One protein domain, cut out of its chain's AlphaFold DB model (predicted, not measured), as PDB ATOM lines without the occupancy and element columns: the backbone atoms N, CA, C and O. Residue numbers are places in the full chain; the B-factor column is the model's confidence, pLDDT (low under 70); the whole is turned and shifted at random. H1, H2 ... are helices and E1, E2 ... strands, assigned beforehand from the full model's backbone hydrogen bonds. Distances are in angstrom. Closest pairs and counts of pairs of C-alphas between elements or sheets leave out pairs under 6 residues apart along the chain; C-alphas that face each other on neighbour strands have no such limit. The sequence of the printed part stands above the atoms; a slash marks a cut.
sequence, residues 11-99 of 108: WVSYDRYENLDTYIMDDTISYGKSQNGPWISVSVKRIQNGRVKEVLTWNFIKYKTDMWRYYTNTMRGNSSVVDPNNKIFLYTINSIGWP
ATOM      1  N   TRP A  11     163.804 135.057 179.382       82.75
ATOM      2  CA  TRP A  11     164.444 133.750 179.351       82.75
ATOM      3  C   TRP A  11     165.802 133.822 178.674       82.75
ATOM      4  O   TRP A  11     165.961 134.452 177.625       82.75
ATOM      5  N   VAL A  12     166.781 133.152 179.279       82.62
ATOM      6  CA  VAL A  12     168.164 133.126 178.808       82.62
ATOM      7  C   VAL A  12     168.604 131.688 178.595       82.62
ATOM      8  O   VAL A  12     168.523 130.860 179.501       82.62
ATOM      9  N   SER A  13     169.150 131.405 177.417       85.25
ATOM     10  CA  SER A  13     169.934 130.196 177.182       85.25
ATOM     11  C   SER A  13     171.326 130.564 176.717       85.25
ATOM     12  O   SER A  13     171.490 131.198 175.676       85.25
ATOM     13  N   TYR A  14     172.315 130.086 177.464       84.81
ATOM     14  CA  TYR A  14     173.721 130.214 177.123       84.81
ATOM     15  C   TYR A  14     174.205 128.994 176.334       84.81
ATOM     16  O   TYR A  14     174.034 127.849 176.770       84.81
ATOM     17  N   ASP A  15     174.822 129.247 175.184       83.19
ATOM     18  CA  ASP A  15     175.579 128.266 174.415       83.19
ATOM     19  C   ASP A  15     177.083 128.467 174.648       83.19
ATOM     20  O   ASP A  15     177.681 129.452 174.204       83.19
ATOM     21  N   ARG A  16     177.703 127.506 175.347       81.38
ATOM     22  CA  ARG A  16     179.139 127.526 175.671       81.38
ATOM     23  C   ARG A  16     180.033 127.349 174.451       81.38
ATOM     24  O   ARG A  16     181.167 127.812 174.487       81.38
ATOM     25  N   TYR A  17     179.568 126.646 173.419       80.44
ATOM     26  CA  TYR A  17     180.389 126.342 172.248       80.44
ATOM     27  C   TYR A  17     180.510 127.558 171.332       80.44
ATOM     28  O   TYR A  17     181.581 127.813 170.788       80.44
ATOM     29  N   GLU A  18     179.438 128.345 171.213       80.25
ATOM     30  CA  GLU A  18     179.424 129.565 170.395       80.25
ATOM     31  C   GLU A  18     179.713 130.852 171.191       80.25
ATOM     32  O   GLU A  18     179.835 131.933 170.601       80.25
ATOM     33  N   ASN A  19     179.829 130.743 172.521       86.94
ATOM     34  CA  ASN A  19     179.854 131.865 173.463       86.94
ATOM     35  C   ASN A  19     178.704 132.854 173.196       86.94
ATOM     36  O   ASN A  19     178.914 134.061 173.016       86.94
ATOM     37  N   LEU A  20     177.496 132.298 173.073       88.75
ATOM     38  CA  LEU A  20     176.301 132.988 172.607       88.75
ATOM     39  C   LEU A  20     175.198 132.909 173.661       88.75
ATOM     40  O   LEU A  20     174.702 131.829 173.980       88.75
ATOM     41  N   ASP A  21     174.758 134.062 174.139       90.25
ATOM     42  CA  ASP A  21     173.565 134.182 174.964       90.25
ATOM     43  C   ASP A  21     172.353 134.470 174.077       90.25
ATOM     44  O   ASP A  21     172.348 135.397 173.260       90.25
ATOM     45  N   THR A  22     171.303 133.673 174.247       88.75
ATOM     46  CA  THR A  22     170.009 133.869 173.592       88.75
ATOM     47  C   THR A  22     169.007 134.371 174.614       88.75
ATOM     48  O   THR A  22     168.707 133.660 175.567       88.75
ATOM     49  N   TYR A  23     168.476 135.569 174.381       90.62
ATOM     50  CA  TYR A  23     167.468 136.210 175.215       90.62
ATOM     51  C   TYR A  23     166.128 136.232 174.490       90.62
ATOM     52  O   TYR A  23     166.040 136.736 173.365       90.62
ATOM     53  N   ILE A  24     165.093 135.726 175.152       88.88
ATOM     54  CA  ILE A  24     163.700 135.882 174.736       88.88
ATOM     55  C   ILE A  24     163.063 136.918 175.648       88.88
ATOM     56  O   ILE A  24     163.229 136.850 176.863       88.88
ATOM     57  N   MET A  25     162.379 137.884 175.045       84.81
ATOM     58  CA  MET A  25     161.589 138.871 175.771       84.81
ATOM     59  C   MET A  25     160.128 138.436 175.705       84.81
ATOM     60  O   MET A  25     159.560 138.374 174.609       84.81
ATOM     61  N   ASP A  26     159.544 138.079 176.845       85.69
ATOM     62  CA  ASP A  26     158.209 137.469 176.903       85.69
ATOM     63  C   ASP A  26     157.116 138.395 176.365       85.69
ATOM     64  O   ASP A  26     156.198 137.952 175.678       85.69
ATOM     65  N   ASP A  27     157.265 139.699 176.592       87.62
ATOM     66  CA  ASP A  27     156.395 140.761 176.079       87.62
ATOM     67  C   ASP A  27     156.382 140.857 174.542       87.62
ATOM     68  O   ASP A  27     155.485 141.466 173.959       87.62
ATOM     69  N   THR A  28     157.344 140.219 173.870       92.50
ATOM     70  CA  THR A  28     157.389 140.122 172.406       92.50
ATOM     71  C   THR A  28     156.743 138.854 171.859       92.50
ATOM     72  O   THR A  28     156.646 138.713 170.637       92.50
ATOM     73  N   ILE A  29     156.296 137.932 172.722       94.44
ATOM     74  CA  ILE A  29     155.588 136.725 172.295       94.44
ATOM     75  C   ILE A  29     154.185 137.120 171.830       94.44
ATOM     76  O   ILE A  29     153.322 137.524 172.605       94.44
ATOM     77  N   SER A  30     153.943 136.963 170.535       95.94
ATOM     78  CA  SER A  30     152.632 137.092 169.904       95.94
ATOM     79  C   SER A  30     152.195 135.733 169.375       95.94
ATOM     80  O   SER A  30     153.000 134.998 168.814       95.94
ATOM     81  N   TYR A  31     150.923 135.379 169.520       96.31
ATOM     82  CA  TYR A  31     150.425 134.078 169.078       96.31
ATOM     83  C   TYR A  31     148.961 134.151 168.659       96.31
ATOM     84  O   TYR A  31     148.224 135.068 169.024       96.31
ATOM     85  N   GLY A  32     148.518 133.165 167.884       95.12
ATOM     86  CA  GLY A  32     147.131 133.094 167.450       95.12
ATOM     87  C   GLY A  32     146.835 131.913 166.539       95.12
ATOM     88  O   GLY A  32     147.683 131.063 166.270       95.12
ATOM     89  N   LYS A  33     145.596 131.850 166.053       92.81
ATOM     90  CA  LYS A  33     145.161 130.872 165.050       92.81
ATOM     91  C   LYS A  33     144.733 131.609 163.788       92.81
ATOM     92  O   LYS A  33     143.960 132.556 163.853       92.81
ATOM     93  N   SER A  34     145.257 131.173 162.649       88.38
ATOM     94  CA  SER A  34     144.880 131.650 161.315       88.38
ATOM     95  C   SER A  34     144.107 130.561 160.564       88.38
ATOM     96  O   SER A  34     144.029 129.423 161.030       88.38
ATOM     97  N   GLN A  35     143.605 130.866 159.363       86.06
ATOM     98  CA  GLN A  35     143.023 129.852 158.468       86.06
ATOM     99  C   GLN A  35     143.997 128.701 158.150       86.06
ATOM    100  O   GLN A  35     143.571 127.582 157.879       86.06
ATOM    101  N   ASN A  36     145.303 128.965 158.223       82.62
ATOM    102  CA  ASN A  36     146.355 128.000 157.917       82.62
ATOM    103  C   ASN A  36     146.808 127.189 159.141       82.62
ATOM    104  O   ASN A  36     147.537 126.214 158.974       82.62
ATOM    105  N   GLY A  37     146.361 127.553 160.348       90.25
ATOM    106  CA  GLY A  37     146.721 126.890 161.601       90.25
ATOM    107  C   GLY A  37     147.277 127.839 162.669       90.25
ATOM    108  O   GLY A  37     147.250 129.067 162.487       90.25
ATOM    109  N   PRO A  38     147.722 127.286 163.814       93.62
ATOM    110  CA  PRO A  38     148.299 128.060 164.903       93.62
ATOM    111  C   PRO A  38     149.663 128.639 164.516       93.62
ATOM    112  O   PRO A  38     150.417 128.045 163.738       93.62
ATOM    113  N   TRP A  39     149.968 129.802 165.079       95.06
ATOM    114  CA  TRP A  39     151.229 130.500 164.882       95.06
ATOM    115  C   TRP A  39     151.703 131.162 166.175       95.06
ATOM    116  O   TRP A  39     150.897 131.520 167.036       95.06
ATOM    117  N   ILE A  40     153.020 131.321 166.281       96.38
ATOM    118  CA  ILE A  40     153.724 132.034 167.348       96.38
ATOM    119  C   ILE A  40     154.790 132.908 166.678       96.38
ATOM    120  O   ILE A  40     155.435 132.478 165.726       96.38
ATOM    121  N   SER A  41     154.982 134.128 167.154       96.38
ATOM    122  CA  SER A  41     156.045 135.041 166.746       96.38
ATOM    123  C   SER A  41     156.713 135.597 167.996       96.38
ATOM    124  O   SER A  41     156.025 135.929 168.956       96.38
ATOM    125  N   VAL A  42     158.039 135.666 168.015       95.75
ATOM    126  CA  VAL A  42     158.797 136.145 169.176       95.75
ATOM    127  C   VAL A  42     160.063 136.864 168.732       95.75
ATOM    128  O   VAL A  42     160.704 136.467 167.753       95.75
ATOM    129  N   SER A  43     160.448 137.916 169.454       94.62
ATOM    130  CA  SER A  43     161.733 138.580 169.237       94.62
ATOM    131  C   SER A  43     162.810 137.962 170.120       94.62
ATOM    132  O   SER A  43     162.651 137.795 171.327       94.62
ATOM    133  N   VAL A  44     163.939 137.638 169.499       93.50
ATOM    134  CA  VAL A  44     165.069 136.962 170.127       93.50
ATOM    135  C   VAL A  44     166.312 137.811 169.939       93.50
ATOM    136  O   VAL A  44     166.718 138.095 168.811       93.50
ATOM    137  N   LYS A  45     166.946 138.202 171.041       93.12
ATOM    138  CA  LYS A  45     168.215 138.931 171.020       93.12
ATOM    139  C   LYS A  45     169.355 137.954 171.261       93.12
ATOM    140  O   LYS A  45     169.364 137.235 172.255       93.12
ATOM    141  N   ARG A  46     170.333 137.954 170.364       91.44
ATOM    142  CA  ARG A  46     171.554 137.158 170.489       91.44
ATOM    143  C   ARG A  46     172.714 138.057 170.872       91.44
ATOM    144  O   ARG A  46     172.989 139.046 170.188       91.44
ATOM    145  N   ILE A  47     173.388 137.716 171.960       90.06
ATOM    146  CA  ILE A  47     174.562 138.427 172.460       90.06
ATOM    147  C   ILE A  47     175.758 137.496 172.336       90.06
ATOM    148  O   ILE A  47     175.717 136.365 172.802       90.06
ATOM    149  N   GLN A  48     176.822 137.970 171.696       91.69
ATOM    150  CA  GLN A  48     178.072 137.232 171.569       91.69
ATOM    151  C   GLN A  48     179.192 138.093 172.137       91.69
ATOM    152  O   GLN A  48     179.311 139.268 171.784       91.69
ATOM    153  N   ASN A  49     180.004 137.528 173.034       88.38
ATOM    154  CA  ASN A  49     181.087 138.258 173.705       88.38
ATOM    155  C   ASN A  49     180.607 139.569 174.377       88.38
ATOM    156  O   ASN A  49     181.248 140.614 174.255       88.38
ATOM    157  N   GLY A  50     179.438 139.540 175.025       84.56
ATOM    158  CA  GLY A  50     178.868 140.698 175.729       84.56
ATOM    159  C   GLY A  50     178.330 141.821 174.833       84.56
ATOM    160  O   GLY A  50     177.969 142.883 175.339       84.56
ATOM    161  N   ARG A  51     178.259 141.626 173.509       88.38
ATOM    162  CA  ARG A  51     177.691 142.598 172.562       88.38
ATOM    163  C   ARG A  51     176.507 142.012 171.813       88.38
ATOM    164  O   ARG A  51     176.510 140.834 171.466       88.38
ATOM    165  N   VAL A  52     175.509 142.849 171.528       91.44
ATOM    166  CA  VAL A  52     174.380 142.450 170.678       91.44
ATOM    167  C   VAL A  52     174.918 142.105 169.293       91.44
ATOM    168  O   VAL A  52     175.455 142.969 168.603       91.44
ATOM    169  N   LYS A  53     174.781 140.836 168.914       92.12
ATOM    170  CA  LYS A  53     175.135 140.327 167.590       92.12
ATOM    171  C   LYS A  53     174.005 140.598 166.610       92.12
ATOM    172  O   LYS A  53     174.231 141.144 165.538       92.12
ATOM    173  N   GLU A  54     172.791 140.213 166.991       92.75
ATOM    174  CA  GLU A  54     171.598 140.344 166.159       92.75
ATOM    175  C   GLU A  54     170.318 140.311 167.003       92.75
ATOM    176  O   GLU A  54     170.298 139.805 168.131       92.75
ATOM    177  N   VAL A  55     169.240 140.844 166.429       92.81
ATOM    178  CA  VAL A  55     167.869 140.657 166.907       92.81
ATOM    179  C   VAL A  55     167.088 139.990 165.783       92.81
ATOM    180  O   VAL A  55     167.041 140.502 164.664       92.81
ATOM    181  N   LEU A  56     166.509 138.833 166.081       94.25
ATOM    182  CA  LEU A  56     165.773 138.003 165.139       94.25
ATOM    183  C   LEU A  56     164.312 137.922 165.552       94.25
ATOM    184  O   LEU A  56     164.015 137.697 166.721       94.25
ATOM    185  N   THR A  57     163.409 138.006 164.586       95.31
ATOM    186  CA  THR A  57     162.019 137.594 164.796       95.31
ATOM    187  C   THR A  57     161.904 136.139 164.383       95.31
ATOM    188  O   THR A  57     162.069 135.826 163.203       95.31
ATOM    189  N   TRP A  58     161.646 135.258 165.343       96.25
ATOM    190  CA  TRP A  58     161.347 133.853 165.097       96.25
ATOM    191  C   TRP A  58     159.849 133.687 164.921       96.25
ATOM    192  O   TRP A  58     159.073 134.113 165.771       96.25
ATOM    193  N   ASN A  59     159.449 133.050 163.828       95.69
ATOM    194  CA  ASN A  59     158.061 132.731 163.543       95.69
ATOM    195  C   ASN A  59     157.910 131.220 163.501       95.69
ATOM    196  O   ASN A  59     158.603 130.559 162.732       95.69
ATOM    197  N   PHE A  60     156.985 130.694 164.291       94.75
ATOM    198  CA  PHE A  60     156.588 129.298 164.307       94.75
ATOM    199  C   PHE A  60     155.188 129.170 163.730       94.75
ATOM    200  O   PHE A  60     154.278 129.905 164.107       94.75
ATOM    201  N   ILE A  61     155.007 128.224 162.819       93.00
ATOM    202  CA  ILE A  61     153.728 127.943 162.173       93.00
ATOM    203  C   ILE A  61     153.504 126.437 162.118       93.00
ATOM    204  O   ILE A  61     154.446 125.667 161.929       93.00
ATOM    205  N   LYS A  62     152.250 126.012 162.229       90.75
ATOM    206  CA  LYS A  62     151.855 124.627 161.977       90.75
ATOM    207  C   LYS A  62     150.759 124.610 160.928       90.75
ATOM    208  O   LYS A  62     149.667 125.116 161.173       90.75
ATOM    209  N   TYR A  63     151.049 124.037 159.763       83.00
ATOM    210  CA  TYR A  63     150.065 123.950 158.689       83.00
ATOM    211  C   TYR A  63     149.206 122.694 158.840       83.00
ATOM    212  O   TYR A  63     149.677 121.584 158.613       83.00
ATOM    213  N   LYS A  64     147.928 122.857 159.199       75.31
ATOM    214  CA  LYS A  64     146.976 121.742 159.388       75.31
ATOM    215  C   LYS A  64     147.566 120.614 160.266       75.31
ATOM    216  O   LYS A  64     147.810 120.823 161.454       75.31
ATOM    217  N   THR A  65     147.782 119.426 159.696       67.44
ATOM    218  CA  THR A  65     148.335 118.238 160.366       67.44
ATOM    219  C   THR A  65     149.859 118.115 160.244       67.44
ATOM    220  O   THR A  65     150.422 117.192 160.820       67.44
ATOM    221  N   ASP A  66     150.530 119.025 159.533       77.06
ATOM    222  CA  ASP A  66     151.985 119.014 159.312       77.06
ATOM    223  C   ASP A  66     152.768 119.329 160.595       77.06
ATOM    224  O   ASP A  66     152.210 119.835 161.565       77.06
ATOM    225  N   MET A  67     154.065 119.047 160.626       87.38
ATOM    226  CA  MET A  67     154.951 119.369 161.743       87.38
ATOM    227  C   MET A  67     155.015 120.883 161.999       87.38
ATOM    228  O   MET A  67     154.780 121.699 161.105       87.38
ATOM    229  N   TRP A  68     155.353 121.277 163.231       92.25
ATOM    230  CA  TRP A  68     155.714 122.667 163.494       92.25
ATOM    231  C   TRP A  68     156.934 123.040 162.652       92.25
ATOM    232  O   TRP A  68     157.909 122.290 162.574       92.25
ATOM    233  N   ARG A  69     156.873 124.207 162.018       92.69
ATOM    234  CA  ARG A  69     157.962 124.768 161.224       92.69
ATOM    235  C   ARG A  69     158.309 126.153 161.728       92.69
ATOM    236  O   ARG A  69     157.444 126.848 162.257       92.69
ATOM    237  N   TYR A  70     159.550 126.565 161.523       93.81
ATOM    238  CA  TYR A  70     160.012 127.894 161.876       93.81
ATOM    239  C   TYR A  70     160.721 128.594 160.723       93.81
ATOM    240  O   TYR A  70     161.259 127.957 159.814       93.81
ATOM    241  N   TYR A  71     160.721 129.918 160.776       94.25
ATOM    242  CA  TYR A  71     161.574 130.772 159.961       94.25
ATOM    243  C   TYR A  71     161.924 132.045 160.732       94.25
ATOM    244  O   TYR A  71     161.168 132.481 161.605       94.25
ATOM    245  N   THR A  72     163.062 132.656 160.407       95.00
ATOM    246  CA  THR A  72     163.441 133.971 160.936       95.00
ATOM    247  C   THR A  72     163.330 135.045 159.861       95.00
ATOM    248  O   THR A  72     163.346 134.750 158.667       95.00
ATOM    249  N   ASN A  73     163.270 136.312 160.268       92.62
ATOM    250  CA  ASN A  73     163.304 137.460 159.353       92.62
ATOM    251  C   ASN A  73     164.588 137.552 158.499       92.62
ATOM    252  O   ASN A  73     164.611 138.287 157.515       92.62
ATOM    253  N   THR A  74     165.652 136.833 158.863       90.31
ATOM    254  CA  THR A  74     166.929 136.801 158.131       90.31
ATOM    255  C   THR A  74     167.109 135.553 157.266       90.31
ATOM    256  O   THR A  74     168.015 135.518 156.429       90.31
ATOM    257  N   MET A  75     166.259 134.531 157.422       90.19
ATOM    258  CA  MET A  75     166.305 133.334 156.587       90.19
ATOM    259  C   MET A  75     165.921 133.666 155.142       90.19
ATOM    260  O   MET A  75     164.889 134.276 154.873       90.19
ATOM    261  N   ARG A  76     166.747 133.224 154.188       77.50
ATOM    262  CA  ARG A  76     166.419 133.251 152.758       77.50
ATOM    263  C   ARG A  76     165.894 131.876 152.347       77.50
ATOM    264  O   ARG A  76     166.675 130.931 152.298       77.50
ATOM    265  N   GLY A  77     164.602 131.765 152.036       74.75
ATOM    266  CA  GLY A  77     163.992 130.537 151.508       74.75
ATOM    267  C   GLY A  77     162.825 129.996 152.340       74.75
ATOM    268  O   GLY A  77     162.080 130.760 152.948       74.75
ATOM    269  N   ASN A  78     162.651 128.669 152.313       79.94
ATOM    270  CA  ASN A  78     161.548 127.958 152.968       79.94
ATOM    271  C   ASN A  78     161.761 127.809 154.483       79.94
ATOM    272  O   ASN A  78     162.890 127.826 154.969       79.94
ATOM    273  N   SER A  79     160.670 127.587 155.218       88.38
ATOM    274  CA  SER A  79     160.712 127.259 156.646       88.38
ATOM    275  C   SER A  79     161.354 125.893 156.912       88.38
ATOM    276  O   SER A  79     161.257 124.970 156.096       88.38
ATOM    277  N   SER A  80     161.953 125.733 158.089       90.00
ATOM    278  CA  SER A  80     162.551 124.480 158.572       90.00
ATOM    279  C   SER A  80     161.631 123.788 159.575       90.00
ATOM    280  O   SER A  80     160.880 124.458 160.276       90.00
ATOM    281  N   VAL A  81     161.681 122.456 159.667       90.00
ATOM    282  CA  VAL A  81     160.969 121.716 160.726       90.00
ATOM    283  C   VAL A  81     161.567 122.078 162.087       90.00
ATOM    284  O   VAL A  81     162.783 122.240 162.210       90.00
ATOM    285  N   VAL A  82     160.717 122.250 163.097       91.12
ATOM    286  CA  VAL A  82     161.142 122.497 164.477       91.12
ATOM    287  C   VAL A  82     161.740 121.217 165.060       91.12
ATOM    288  O   VAL A  82     161.076 120.185 165.106       91.12
ATOM    289  N   ASP A  83     162.986 121.305 165.522       86.81
ATOM    290  CA  ASP A  83     163.647 120.241 166.282       86.81
ATOM    291  C   ASP A  83     163.001 120.080 167.678       86.81
ATOM    292  O   ASP A  83     162.705 121.103 168.308       86.81
ATOM    293  N   PRO A  84     162.814 118.848 168.199       83.12
ATOM    294  CA  PRO A  84     162.255 118.608 169.534       83.12
ATOM    295  C   PRO A  84     162.963 119.351 170.673       83.12
ATOM    296  O   PRO A  84     162.336 119.669 171.679       83.12
ATOM    297  N   ASN A  85     164.254 119.651 170.521       85.75
ATOM    298  CA  ASN A  85     165.080 120.352 171.501       85.75
ATOM    299  C   ASN A  85     165.238 121.846 171.190       85.75
ATOM    300  O   ASN A  85     166.079 122.518 171.796       85.75
ATOM    301  N   ASN A  86     164.461 122.398 170.250       90.00
ATOM    302  CA  ASN A  86     164.492 123.826 169.960       90.00
ATOM    303  C   ASN A  86     163.991 124.617 171.177       90.00
ATOM    304  O   ASN A  86     162.793 124.802 171.382       90.00
ATOM    305  N   LYS A  87     164.931 125.113 171.981       90.69
ATOM    306  CA  LYS A  87     164.633 125.777 173.252       90.69
ATOM    307  C   LYS A  87     163.767 127.033 173.102       90.69
ATOM    308  O   LYS A  87     162.980 127.313 173.996       90.69
ATOM    309  N   ILE A  88     163.877 127.760 171.984       93.31
ATOM    310  CA  ILE A  88     163.058 128.956 171.720       93.31
ATOM    311  C   ILE A  88     161.599 128.541 171.521       93.31
ATOM    312  O   ILE A  88     160.695 129.123 172.120       93.31
ATOM    313  N   PHE A  89     161.368 127.501 170.719       93.69
ATOM    314  CA  PHE A  89     160.034 126.947 170.533       93.69
ATOM    315  C   PHE A  89     159.459 126.409 171.845       93.69
ATOM    316  O   PHE A  89     158.372 126.815 172.232       93.69
ATOM    317  N   LEU A  90     160.209 125.551 172.546       92.00
ATOM    318  CA  LEU A  90     159.781 124.947 173.811       92.00
ATOM    319  C   LEU A  90     159.406 126.012 174.842       92.00
ATOM    320  O   LEU A  90     158.375 125.905 175.493       92.00
ATOM    321  N   TYR A  91     160.226 127.052 174.972       92.31
ATOM    322  CA  TYR A  91     159.934 128.149 175.878       92.31
ATOM    323  C   TYR A  91     158.636 128.862 175.486       92.31
ATOM    324  O   TYR A  91     157.703 128.921 176.277       92.31
ATOM    325  N   THR A  92     158.538 129.330 174.239       93.81
ATOM    326  CA  THR A  92     157.369 130.099 173.790       93.81
ATOM    327  C   THR A  92     156.065 129.309 173.840       93.81
ATOM    328  O   THR A  92     155.055 129.858 174.270       93.81
ATOM    329  N   ILE A  93     156.063 128.032 173.448       92.88
ATOM    330  CA  ILE A  93     154.841 127.221 173.449       92.88
ATOM    331  C   ILE A  93     154.370 126.857 174.864       92.88
ATOM    332  O   ILE A  93     153.165 126.797 175.118       92.88
ATOM    333  N   ASN A  94     155.310 126.691 175.800       91.50
ATOM    334  CA  ASN A  94     154.998 126.483 177.211       91.50
ATOM    335  C   ASN A  94     154.496 127.772 177.868       91.50
ATOM    336  O   ASN A  94     153.513 127.721 178.603       91.50
ATOM    337  N   SER A  95     155.091 128.930 177.559       90.81
ATOM    338  CA  SER A  95     154.633 130.226 178.083       90.81
ATOM    339  C   SER A  95     153.195 130.556 177.668       90.81
ATOM    340  O   SER A  95     152.461 131.165 178.441       90.81
ATOM    341  N   ILE A  96     152.756 130.121 176.479       92.25
ATOM    342  CA  ILE A  96     151.358 130.281 176.032       92.25
ATOM    343  C   ILE A  96     150.425 129.153 176.510       92.25
ATOM    344  O   ILE A  96     149.214 129.235 176.298       92.25
ATOM    345  N   GLY A  97     150.964 128.089 177.115       91.06
ATOM    346  CA  GLY A  97     150.200 126.948 177.626       91.06
ATOM    347  C   GLY A  97     149.510 126.110 176.547       91.06
ATOM    348  O   GLY A  97     148.407 125.606 176.771       91.06
ATOM    349  N   TRP A  98     150.092 125.999 175.348       90.38
ATOM    350  CA  TRP A  98     149.511 125.188 174.273       90.38
ATOM    351  C   TRP A  98     150.099 123.776 174.246       90.38
ATOM    352  O   TRP A  98     151.320 123.631 174.268       90.38
ATOM    353  N   PRO A  99     149.263 122.732 174.088       86.25
ATOM    354  CA  PRO A  99     149.767 121.387 173.855       86.25
ATOM    355  C   PRO A  99     150.432 121.306 172.478       86.25
ATOM    356  O   PRO A  99     150.004 121.969 171.521       86.25
TER     357      PRO A  99
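Overview. This is residues 11 to 99 of the 108 residues of an uncharacterized protein of Veillonella sp. DNF00869 (UniProt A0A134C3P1). A twisted sheet of six strands curls round one short helix, H1, which sits in its hollow. The long hairpin of E4 and E5 runs the length of the sheet; the hairpin of E1 and E2 joins E4 toward one end, E3 joins it toward the other, and E6 pairs with E5. After E6 a long loop leads round to H1. The printed part has 89 residues, with six named strands and then one named helix, E1 E2 E3 E4 E5 E6 H1; the sheet is branched and antiparallel, and the class is mostly strand. It is compact, with a radius of gyration of the C-alphas of 13.3 A and spans of 41 by 29 by 21 A.

Arrangement. Start at E4, residues 37 to 48, which has three neighbours. On one side of it find E5, residues 51 to 62, antiparallel at 166 degrees; N 44 and O 56 are 2.8 A apart, within hydrogen-bond range. On the other side are two strands in staggered pairing. E3, residues 30 to 34, is beside residues 37 to 41, antiparallel, with N 32 and O 39 at 3.0 A. E2, residues 20 to 25, is beside residues 44 to 48, antiparallel at 134 degrees, with N 23 and O 45 at 2.8 A. E1, residues 11 to 15, forms a hairpin with E2, and N 13 and O 22 are 3.0 A apart. E6, residues 68 to 72, is antiparallel to E5, with N 61 and O 69 at 2.9 A. E3, E4, E5 and E6 form a meander, each strand the antiparallel neighbour of the one before. H1, residues 87 to 95, is on the sheet; its closest C-alphas to E4 are those of Thr 92 and Ile 40, 7.7 A apart, and to E5 those of Phe 89 and Phe 60, 7.5 A apart. In H1 every O i to N i+4 pair is within hydrogen-bond range.

Along the chain. Find C-alpha 37 at (146.721, 126.890, 161.601); from there E4 runs 34.5 A to C-alpha 48 at (178.072, 137.232, 171.569). E5 returns over 33.2 A. E2 measures 16.2 A, E6 13.9 A, E1 13.4 A and E3 12.8 A. H1 covers 12.0 A and ends at C-alpha 95, (154.633, 130.226, 178.083).

Size, cuts and confidence. The C-alphas farthest apart, those of Gln 35 and Asn 49, are 41.9 A from each other. The printed part has no cut. The link from E6 to H1, residues 73 to 86, is long; the others are tight. The mean pLDDT of the printed part is 89.3, and residue 65 is under 70.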